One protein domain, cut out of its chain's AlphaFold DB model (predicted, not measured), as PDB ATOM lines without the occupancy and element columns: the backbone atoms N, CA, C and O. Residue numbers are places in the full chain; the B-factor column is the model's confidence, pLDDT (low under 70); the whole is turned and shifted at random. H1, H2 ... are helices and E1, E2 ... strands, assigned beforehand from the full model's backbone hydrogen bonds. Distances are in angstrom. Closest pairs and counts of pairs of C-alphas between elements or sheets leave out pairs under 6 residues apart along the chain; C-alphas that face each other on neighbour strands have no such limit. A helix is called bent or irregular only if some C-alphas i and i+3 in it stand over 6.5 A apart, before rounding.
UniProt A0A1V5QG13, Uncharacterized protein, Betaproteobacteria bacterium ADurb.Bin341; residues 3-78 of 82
ATOM      1  N   TRP A   3     317.429 350.745 429.511       94.69
ATOM      2  CA  TRP A   3     317.489 350.943 428.064       94.69
ATOM      3  C   TRP A   3     318.927 351.221 427.628       94.69
ATOM      4  O   TRP A   3     319.676 351.889 428.344       94.69
ATOM      5  N   ASN A   4     319.329 350.694 426.475       96.62
ATOM      6  CA  ASN A   4     320.636 350.959 425.881       96.62
ATOM      7  C   ASN A   4     320.534 350.987 424.354       96.62
ATOM      8  O   ASN A   4     319.779 350.208 423.776       96.62
ATOM      9  N   TYR A   5     321.336 351.823 423.705       97.06
ATOM     10  CA  TYR A   5     321.423 351.851 422.251       97.06
ATOM     11  C   TYR A   5     322.373 350.760 421.752       97.06
ATOM     12  O   TYR A   5     323.517 350.652 422.205       97.06
ATOM     13  N   ARG A   6     321.918 349.940 420.802       97.75
ATOM     14  CA  ARG A   6     322.728 348.902 420.150       97.75
ATOM     15  C   ARG A   6     322.544 348.945 418.642       97.75
ATOM     16  O   ARG A   6     321.452 349.210 418.153       97.75
ATOM     17  N   VAL A   7     323.618 348.644 417.920       97.81
ATOM     18  CA  VAL A   7     323.556 348.439 416.472       97.81
ATOM     19  C   VAL A   7     323.051 347.027 416.196       97.81
ATOM     20  O   VAL A   7     323.569 346.063 416.763       97.81
ATOM     21  N   ILE A   8     322.057 346.916 415.322       97.56
ATOM     22  CA  ILE A   8     321.522 345.658 414.803       97.56
ATOM     23  C   ILE A   8     321.779 345.623 413.297       97.56
ATOM     24  O   ILE A   8     321.583 346.620 412.603       97.56
ATOM     25  N   ARG A   9     322.229 344.470 412.798       97.56
ATOM     26  CA  ARG A   9     322.303 344.190 411.363       97.56
ATOM     27  C   ARG A   9     320.965 343.637 410.888       97.56
ATOM     28  O   ARG A   9     320.438 342.712 411.504       97.56
ATOM     29  N   HIS A  10     320.476 344.153 409.771       96.19
ATOM     30  CA  HIS A  10     319.244 343.731 409.120       96.19
ATOM     31  C   HIS A  10     319.521 343.181 407.726       96.19
ATOM     32  O   HIS A  10     320.515 343.538 407.097       96.19
ATOM     33  N   ALA A  11     318.609 342.338 407.251       96.00
ATOM     34  CA  ALA A  11     318.555 341.889 405.868       96.00
ATOM     35  C   ALA A  11     317.296 342.478 405.221       96.00
ATOM     36  O   ALA A  11     316.177 342.186 405.649       96.00
ATOM     37  N   ALA A  12     317.478 343.328 404.217       90.69
ATOM     38  CA  ALA A  12     316.389 343.912 403.454       90.69
ATOM     39  C   ALA A  12     315.738 342.865 402.523       90.69
ATOM     40  O   ALA A  12     316.376 341.876 402.149       90.69
ATOM     41  N   PRO A  13     314.476 343.066 402.089       91.56
ATOM     42  CA  PRO A  13     313.779 342.120 401.208       91.56
ATOM     43  C   PRO A  13     314.474 341.859 399.863       91.56
ATOM     44  O   PRO A  13     314.248 340.821 399.245       91.56
ATOM     45  N   ASN A  14     315.309 342.793 399.402       91.81
ATOM     46  CA  ASN A  14     316.118 342.666 398.187       91.81
ATOM     47  C   ASN A  14     317.425 341.869 398.395       91.81
ATOM     48  O   ASN A  14     318.164 341.666 397.435       91.81
ATOM     49  N   GLY A  15     317.699 341.402 399.618       91.81
ATOM     50  CA  GLY A  15     318.901 340.646 399.975       91.81
ATOM     51  C   GLY A  15     320.102 341.502 400.377       91.81
ATOM     52  O   GLY A  15     321.155 340.943 400.674       91.81
ATOM     53  N   GLU A  16     319.968 342.828 400.401       94.75
ATOM     54  CA  GLU A  16     321.020 343.726 400.881       94.75
ATOM     55  C   GLU A  16     321.052 343.760 402.415       94.75
ATOM     56  O   GLU A  16     320.023 343.631 403.084       94.75
ATOM     57  N   GLU A  17     322.241 343.929 402.990       96.94
ATOM     58  CA  GLU A  17     322.396 344.150 404.429       96.94
ATOM     59  C   GLU A  17     322.393 345.651 404.735       96.94
ATOM     60  O   GLU A  17     322.931 346.445 403.967       96.94
ATOM     61  N   TYR A  18     321.834 346.034 405.884       96.75
ATOM     62  CA  TYR A  18     321.964 347.387 406.427       96.75
ATOM     63  C   TYR A  18     322.090 347.359 407.953       96.75
ATOM     64  O   TYR A  18     321.830 346.344 408.607       96.75
ATOM     65  N   TYR A  19     322.496 348.482 408.538       98.25
ATOM     66  CA  TYR A  19     322.747 348.628 409.968       98.25
ATOM     67  C   TYR A  19     321.822 349.685 410.561       98.25
ATOM     68  O   TYR A  19     321.730 350.795 410.043       98.25
ATOM     69  N   GLY A  20     321.148 349.349 411.661       97.75
ATOM     70  CA  GLY A  20     320.265 350.259 412.389       97.75
ATOM     71  C   GLY A  20     320.695 350.426 413.843       97.75
ATOM     72  O   GLY A  20     321.092 349.454 414.485       97.75
ATOM     73  N   LEU A  21     320.608 351.643 414.385       98.19
ATOM     74  CA  LEU A  21     320.756 351.898 415.821       98.19
ATOM     75  C   LEU A  21     319.385 351.812 416.508       98.19
ATOM     76  O   LEU A  21     318.494 352.602 416.203       98.19
ATOM     77  N   HIS A  22     319.230 350.889 417.457       97.88
ATOM     78  CA  HIS A  22     317.970 350.637 418.161       97.88
ATOM     79  C   HIS A  22     318.107 350.833 419.667       97.88
ATOM     80  O   HIS A  22     319.154 350.545 420.250       97.88
ATOM     81  N   GLU A  23     317.017 351.249 420.307       97.44
ATOM     82  CA  GLU A  23     316.864 351.160 421.756       97.44
ATOM     83  C   GLU A  23     316.492 349.733 422.155       97.44
ATOM     84  O   GLU A  23     315.500 349.182 421.679       97.44
ATOM     85  N   ILE A  24     317.301 349.139 423.032       97.69
ATOM     86  CA  ILE A  24     317.131 347.787 423.564       97.69
ATOM     87  C   ILE A  24     316.835 347.873 425.055       97.69
ATOM     88  O   ILE A  24     317.599 348.480 425.810       97.69
ATOM     89  N   TYR A  25     315.768 347.213 425.487       97.38
ATOM     90  CA  TYR A  25     315.427 347.056 426.891       97.38
ATOM     91  C   TYR A  25     315.994 345.749 427.439       97.38
ATOM     92  O   TYR A  25     315.765 344.666 426.889       97.38
ATOM     93  N   TYR A  26     316.714 345.865 428.550       97.31
ATOM     94  CA  TYR A  26     317.246 344.736 429.297       97.31
ATOM     95  C   TYR A  26     316.454 344.520 430.588       97.31
ATOM     96  O   TYR A  26     316.216 345.476 431.336       97.31
ATOM     97  N   ASP A  27     316.130 343.261 430.883       96.50
ATOM     98  CA  ASP A  27     315.442 342.845 432.103       96.50
ATOM     99  C   ASP A  27     316.330 343.005 433.362       96.50
ATOM    100  O   ASP A  27     317.425 343.586 433.355       96.50
ATOM    101  N   GLN A  28     315.859 342.524 434.513       96.12
ATOM    102  CA  GLN A  28     316.633 342.551 435.764       96.12
ATOM    103  C   GLN A  28     317.841 341.595 435.786       96.12
ATOM    104  O   GLN A  28     318.714 341.741 436.639       96.12
ATOM    105  N   HIS A  29     317.908 340.639 434.861       95.88
ATOM    106  CA  HIS A  29     318.986 339.661 434.715       95.88
ATOM    107  C   HIS A  29     319.960 340.022 433.581       95.88
ATOM    108  O   HIS A  29     320.891 339.264 433.310       95.88
ATOM    109  N   GLY A  30     319.765 341.172 432.925       93.19
ATOM    110  CA  GLY A  30     320.588 341.626 431.808       93.19
ATOM    111  C   GLY A  30     320.287 340.915 430.486       93.19
ATOM    112  O   GLY A  30     321.118 340.964 429.578       93.19
ATOM    113  N   LYS A  31     319.132 340.255 430.350       96.31
ATOM    114  CA  LYS A  31     318.673 339.676 429.082       96.31
ATOM    115  C   LYS A  31     317.893 340.703 428.277       96.31
ATOM    116  O   LYS A  31     317.201 341.539 428.848       96.31
ATOM    117  N   ILE A  32     318.006 340.621 426.953       96.38
ATOM    118  CA  ILE A  32     317.199 341.432 426.037       96.38
ATOM    119  C   ILE A  32     315.747 340.969 426.149       96.38
ATOM    120  O   ILE A  32     315.464 339.792 425.931       96.38
ATOM    121  N   GLU A  33     314.856 341.895 426.488       96.56
ATOM    122  CA  GLU A  33     313.421 341.636 426.629       96.56
ATOM    123  C   GLU A  33     312.619 342.346 425.531       96.56
ATOM    124  O   GLU A  33     311.720 341.740 424.954       96.56
ATOM    125  N   LEU A  34     312.974 343.591 425.185       95.44
ATOM    126  CA  LEU A  34     312.313 344.374 424.132       95.44
ATOM    127  C   LEU A  34     313.330 345.175 423.312       95.44
ATOM    128  O   LEU A  34     314.454 345.421 423.752       95.44
ATOM    129  N   TRP A  35     312.909 345.619 422.132       96.44
ATOM    130  CA  TRP A  35     313.630 346.583 421.306       96.44
ATOM    131  C   TRP A  35     312.647 347.415 420.477       96.44
ATOM    132  O   TRP A  35     311.547 346.950 420.175       96.44
ATOM    133  N   CYS A  36     313.029 348.641 420.123       95.06
ATOM    134  CA  CYS A  36     312.253 349.477 419.205       95.06
ATOM    135  C   CYS A  36     312.441 348.984 417.766       95.06
ATOM    136  O   CYS A  36     313.569 348.967 417.277       95.06
ATOM    137  N   GLU A  37     311.351 348.613 417.091       93.75
ATOM    138  CA  GLU A  37     311.381 348.090 415.715       93.75
ATOM    139  C   GLU A  37     311.964 349.109 414.728       93.75
ATOM    140  O   GLU A  37     312.851 348.780 413.940       93.75
ATOM    141  N   THR A  38     311.526 350.366 414.818       95.00
ATOM    142  CA  THR A  38     312.059 351.447 413.986       95.00
ATOM    143  C   THR A  38     313.420 351.911 414.522       95.00
ATOM    144  O   THR A  38     313.504 352.323 415.683       95.00
ATOM    145  N   PRO A  39     314.492 351.869 413.708       96.19
ATOM    146  CA  PRO A  39     315.799 352.389 414.094       96.19
ATOM    147  C   PRO A  39     315.787 353.916 414.228       96.19
ATOM    148  O   PRO A  39     315.104 354.613 413.481       96.19
ATOM    149  N   VAL A  40     316.612 354.438 415.134       95.94
ATOM    150  CA  VAL A  40     316.849 355.884 415.305       95.94
ATOM    151  C   VAL A  40     317.719 356.445 414.175       95.94
ATOM    152  O   VAL A  40     317.567 357.591 413.767       95.94
ATOM    153  N   ALA A  41     318.637 355.626 413.665       97.44
ATOM    154  CA  ALA A  41     319.502 355.943 412.537       97.44
ATOM    155  C   ALA A  41     319.783 354.667 411.740       97.44
ATOM    156  O   ALA A  41     319.846 353.578 412.322       97.44
ATOM    157  N   VAL A  42     319.963 354.807 410.428       97.25
ATOM    158  CA  VAL A  42     320.223 353.709 409.488       97.25
ATOM    159  C   VAL A  42     321.434 354.057 408.632       97.25
ATOM    160  O   VAL A  42     321.613 355.217 408.277       97.25
ATOM    161  N   GLY A  43     322.241 353.057 408.288       97.31
ATOM    162  CA  GLY A  43     323.290 353.163 407.278       97.31
ATOM    163  C   GLY A  43     323.424 351.866 406.484       97.31
ATOM    164  O   GLY A  43     323.144 350.781 407.000       97.31
ATOM    165  N   ASN A  44     323.851 351.972 405.227       97.00
ATOM    166  CA  ASN A  44     324.099 350.814 404.358       97.00
ATOM    167  C   ASN A  44     325.321 350.007 404.827       97.00
ATOM    168  O   ASN A  44     325.380 348.788 404.693       97.00
ATOM    169  N   ASP A  45     326.271 350.690 405.459       97.31
ATOM    170  CA  ASP A  45     327.381 350.108 406.197       97.31
ATOM    171  C   ASP A  45     327.589 350.856 407.529       97.31
ATOM    172  O   ASP A  45     326.825 351.754 407.901       97.31
ATOM    173  N   LEU A  46     328.598 350.445 408.301       97.56
ATOM    174  CA  LEU A  46     328.881 351.058 409.599       97.56
ATOM    175  C   LEU A  46     329.426 352.490 409.480       97.56
ATOM    176  O   LEU A  46     329.174 353.289 410.382       97.56
ATOM    177  N   ASP A  47     330.154 352.821 408.413       98.12
ATOM    178  CA  ASP A  47     330.706 354.165 408.217       98.12
ATOM    179  C   ASP A  47     329.598 355.157 407.842       98.12
ATOM    180  O   ASP A  47     329.570 356.270 408.373       98.12
ATOM    181  N   ASP A  48     328.647 354.725 407.012       97.94
ATOM    182  CA  ASP A  48     327.425 355.453 406.670       97.94
ATOM    183  C   ASP A  48     326.590 355.745 407.928       97.94
ATOM    184  O   ASP A  48     326.274 356.899 408.225       97.94
ATOM    185  N   LEU A  49     326.355 354.725 408.768       98.06
ATOM    186  CA  LEU A  49     325.640 354.889 410.040       98.06
ATOM    187  C   LEU A  49     326.357 355.872 410.983       98.06
ATOM    188  O   LEU A  49     325.719 356.706 411.627       98.06
ATOM    189  N   ILE A  50     327.686 355.795 411.082       98.25
ATOM    190  CA  ILE A  50     328.480 356.740 411.884       98.25
ATOM    191  C   ILE A  50     328.379 358.159 411.310       98.25
ATOM    192  O   ILE A  50     328.312 359.122 412.078       98.25
ATOM    193  N   GLY A  51     328.388 358.303 409.983       97.94
ATOM    194  CA  GLY A  51     328.193 359.574 409.292       97.94
ATOM    195  C   GLY A  51     326.852 360.214 409.645       97.94
ATOM    196  O   GLY A  51     326.821 361.372 410.066       97.94
ATOM    197  N   GLU A  52     325.773 359.438 409.578       97.31
ATOM    198  CA  GLU A  52     324.427 359.875 409.950       97.31
ATOM    199  C   GLU A  52     324.363 360.331 411.417       97.31
ATOM    200  O   GLU A  52     323.940 361.449 411.715       97.31
ATOM    201  N   LEU A  53     324.897 359.534 412.347       97.62
ATOM    202  CA  LEU A  53     324.934 359.894 413.771       97.62
ATOM    203  C   LEU A  53     325.750 361.165 414.044       97.62
ATOM    204  O   LEU A  53     325.395 361.956 414.921       97.62
ATOM    205  N   ARG A  54     326.835 361.397 413.295       97.88
ATOM    206  CA  ARG A  54     327.614 362.642 413.387       97.88
ATOM    207  C   ARG A  54     326.819 363.845 412.897       97.88
ATOM    208  O   ARG A  54     326.901 364.894 413.531       97.88
ATOM    209  N   ASN A  55     326.041 363.702 411.824       94.88
ATOM    210  CA  ASN A  55     325.162 364.765 411.337       94.88
ATOM    211  C   ASN A  55     324.080 365.105 412.373       94.88
ATOM    212  O   ASN A  55     323.870 366.281 412.680       94.88
ATOM    213  N   GLN A  56     323.457 364.086 412.972       94.69
ATOM    214  CA  GLN A  56     322.470 364.255 414.042       94.69
ATOM    215  C   GLN A  56     323.076 364.938 415.279       94.69
ATOM    216  O   GLN A  56     322.505 365.899 415.804       94.69
ATOM    217  N   LEU A  57     324.265 364.503 415.720       94.44
ATOM    218  CA  LEU A  57     324.991 365.136 416.824       94.44
ATOM    219  C   LEU A  57     325.326 366.598 416.506       94.44
ATOM    220  O   LEU A  57     325.064 367.476 417.325       94.44
ATOM    221  N   PHE A  58     325.853 366.868 415.310       92.00
ATOM    222  CA  PHE A  58     326.188 368.219 414.869       92.00
ATOM    223  C   PHE A  58     324.963 369.142 414.872       92.00
ATOM    224  O   PHE A  58     325.064 370.288 415.316       92.00
ATOM    225  N   ALA A  59     323.799 368.658 414.429       90.62
ATOM    226  CA  ALA A  59     322.549 369.412 414.483       90.62
ATOM    227  C   ALA A  59     322.146 369.741 415.933       90.62
ATOM    228  O   ALA A  59     321.862 370.900 416.250       90.62
ATOM    229  N   ALA A  60     322.198 368.757 416.838       90.69
ATOM    230  CA  ALA A  60     321.872 368.945 418.253       90.69
ATOM    231  C   ALA A  60     322.847 369.898 418.973       90.69
ATOM    232  O   ALA A  60     322.438 370.713 419.806       90.69
ATOM    233  N   GLU A  61     324.141 369.826 418.663       91.25
ATOM    234  CA  GLU A  61     325.151 370.749 419.188       91.25
ATOM    235  C   GLU A  61     324.971 372.163 418.634       91.25
ATOM    236  O   GLU A  61     325.047 373.140 419.386       91.25
ATOM    237  N   SER A  62     324.672 372.281 417.341       88.00
ATOM    238  CA  SER A  62     324.420 373.564 416.687       88.00
ATOM    239  C   SER A  62     323.202 374.271 417.277       88.00
ATOM    240  O   SER A  62     323.263 375.480 417.495       88.00
ATOM    241  N   ALA A  63     322.156 373.528 417.650       86.94
ATOM    242  CA  ALA A  63     320.976 374.066 418.327       86.94
ATOM    243  C   ALA A  63     321.280 374.681 419.712       86.94
ATOM    244  O   ALA A  63     320.547 375.553 420.179       86.94
ATOM    245  N   LYS A  64     322.374 374.278 420.381       82.50
ATOM    246  CA  LYS A  64     322.828 374.906 421.640       82.50
ATOM    247  C   LYS A  64     323.552 376.237 421.411       82.50
ATOM    248  O   LYS A  64     323.714 377.024 422.348       82.50
ATOM    249  N   SER A  65     324.050 376.483 420.201       77.69
ATOM    250  CA  SER A  65     324.859 377.658 419.885       77.69
ATOM    251  C   SER A  65     323.993 378.911 419.749       77.69
ATOM    252  O   SER A  65     323.050 378.956 418.972       77.69
ATOM    253  N   LYS A  66     324.368 379.996 420.443       62.69
ATOM    254  CA  LYS A  66     323.702 381.314 420.332       62.69
ATOM    255  C   LYS A  66     324.005 382.060 419.022       62.69
ATOM    256  O   LYS A  66     323.610 383.213 418.875       62.69
ATOM    257  N   ARG A  67     324.774 381.467 418.100       61.69
ATOM    258  CA  ARG A  67     325.078 382.079 416.799       61.69
ATOM    259  C   ARG A  67     324.009 381.650 415.795       61.69
ATOM    260  O   ARG A  67     323.838 380.464 415.558       61.69
ATOM    261  N   ASN A  68     323.343 382.644 415.208       53.06
ATOM    262  CA  ASN A  68     322.113 382.624 414.395       53.06
ATOM    263  C   ASN A  68     321.992 381.624 413.215       53.06
ATOM    264  O   ASN A  68     321.038 381.733 412.454       53.06
ATOM    265  N   ALA A  69     322.920 380.689 413.002       58.62
ATOM    266  CA  ALA A  69     322.900 379.804 411.834       58.62
ATOM    267  C   ALA A  69     322.013 378.555 412.005       58.62
ATOM    268  O   ALA A  69     321.542 378.019 411.010       58.62
ATOM    269  N   CYS A  70     321.755 378.100 413.236       64.00
ATOM    270  CA  CYS A  70     320.922 376.924 413.500       64.00
ATOM    271  C   CYS A  70     319.945 377.244 414.637       64.00
ATOM    272  O   CYS A  70     320.243 377.028 415.810       64.00
ATOM    273  N   ARG A  71     318.805 377.862 414.300       76.12
ATOM    274  CA  ARG A  71     317.725 378.051 415.280       76.12
ATOM    275  C   ARG A  71     317.039 376.711 415.536       76.12
ATOM    276  O   ARG A  71     316.883 375.924 414.604       76.12
ATOM    277  N   VAL A  72     316.584 376.490 416.767       87.50
ATOM    278  CA  VAL A  72     315.592 375.443 417.047       87.50
ATOM    279  C   VAL A  72     314.340 375.771 416.233       87.50
ATOM    280  O   VAL A  72     313.891 376.918 416.232       87.50
ATOM    281  N   LEU A  73     313.848 374.789 415.482       87.38
ATOM    282  CA  LEU A  73     312.644 374.917 414.665       87.38
ATOM    283  C   LEU A  73     311.423 374.551 415.511       87.38
ATOM    284  O   LEU A  73     311.488 373.598 416.288       87.38
ATOM    285  N   ASP A  74     310.327 375.289 415.343       89.56
ATOM    286  CA  ASP A  74     309.064 374.969 416.005       89.56
ATOM    287  C   ASP A  74     308.267 373.977 415.148       89.56
ATOM    288  O   ASP A  74     308.156 374.136 413.933       89.56
ATOM    289  N   GLU A  75     307.661 372.970 415.781       89.38
ATOM    290  CA  GLU A  75     306.858 371.945 415.094       89.38
ATOM    291  C   GLU A  75     305.751 372.559 414.217       89.38
ATOM    292  O   GLU A  75     305.492 372.090 413.113       89.38
ATOM    293  N   ALA A  76     305.154 373.671 414.662       90.44
ATOM    294  CA  ALA A  76     304.110 374.391 413.932       90.44
ATOM    295  C   ALA A  76     304.565 374.982 412.581       90.44
ATOM    296  O   ALA A  76     303.716 375.352 411.767       90.44
ATOM    297  N   GLU A  77     305.875 375.105 412.348       88.81
ATOM    298  CA  GLU A  77     306.461 375.610 411.103       88.81
ATOM    299  C   GLU A  77     306.785 374.487 410.104       88.81
ATOM    300  O   GLU A  77     307.131 374.773 408.955       88.81
ATOM    301  N   MET A  78     306.721 373.219 410.528       90.12
ATOM    302  CA  MET A  78     307.087 372.081 409.689       90.12
ATOM    303  C   MET A  78     305.947 371.712 408.731       90.12
ATOM    304  O   MET A  78     304.775 371.737 409.117       90.12
TER     305      MET A  78
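This is residues 3 to 78 of the 82 residues of an uncharacterized protein of Betaproteobacteria bacterium ADurb.Bin341 (UniProt A0A1V5QG13). A long, bent two-strand hairpin, E1 and E2, makes the body of a small sheet, and the short strands E3 and E4 pair with different parts of the other side of E2. One long helix, H1, packs on the sheet at E4 with its residues 46 to 56 and then runs on beyond the sheet to a tail, residues 65 to 78, with no named element. The printed part has 76 residues, with four named strands, E1 to E4, followed along the chain by one named helix, H1; the sheet is branched, with E1 and E2, E2 and E3, and E2 and E4 as antiparallel neighbours, and the class is mixed, helices and strands. The whole is loose, with a radius of gyration of the C-alphas of 16.2 A, and the C-alphas span 44 by 36 by 25 A.

Find C-alpha 3 at (317.489, 350.943, 428.064); from there E1, residues 3 to 11, runs 24.0 A, and it bends by 51 degrees at residue 6. E2, residues 17 to 26, is 25.4 A long and bends by 60 degrees at residue 23. Look next for E3 at residues 32 to 35, 7.9 A, and for E4 at residues 41 to 43, 7.1 A. H1, residues 46 to 64, begins at C-alpha 46 (328.881, 351.058, 409.599) and runs 27.4 A to C-alpha 64 (322.828, 374.906, 421.640).

Start at E2, which has three neighbours: E1 on one side, beside residues 17 to 25, and on the other side E4, beside residues 18 to 21, and E3, beside residues 23 to 26. E1 and E2 form an antiparallel hairpin at 151 degrees, with N 8 and O 20 at 2.8 A, within hydrogen-bond range. E2 and E3, also a hairpin, are antiparallel at 121 degrees, with N 25 and O 34 at 2.8 A. E1, E2 and E3 make a meander, each strand the antiparallel neighbour of the one before. E2 and E4 are antiparallel at 150 degrees, with N 19 and O 43 at 2.8 A; E3 and E4 are apart. H1 is on the sheet, over E4, at a height over the sheet of 7.0 A. It only just runs along the strands, at 29 degrees to E4 on the local plane. The closest C-alphas of E4 and H1 are those of Gly 43 and Leu 49, 4.0 A apart. In H1, 14 of 15 O i to N i+4 pairs are within hydrogen-bond range.

The two C-alphas farthest apart are those of His 29 and Asn 68, at 47.6 A. The printed part has no cut, and the four links between named elements are tight. The C-alphas of residues 65 to 78 lie 19 to 26 A from the mean of all C-alphas. The mean pLDDT of the printed part is 92.1; look for values under 70 at residues 66 to 70.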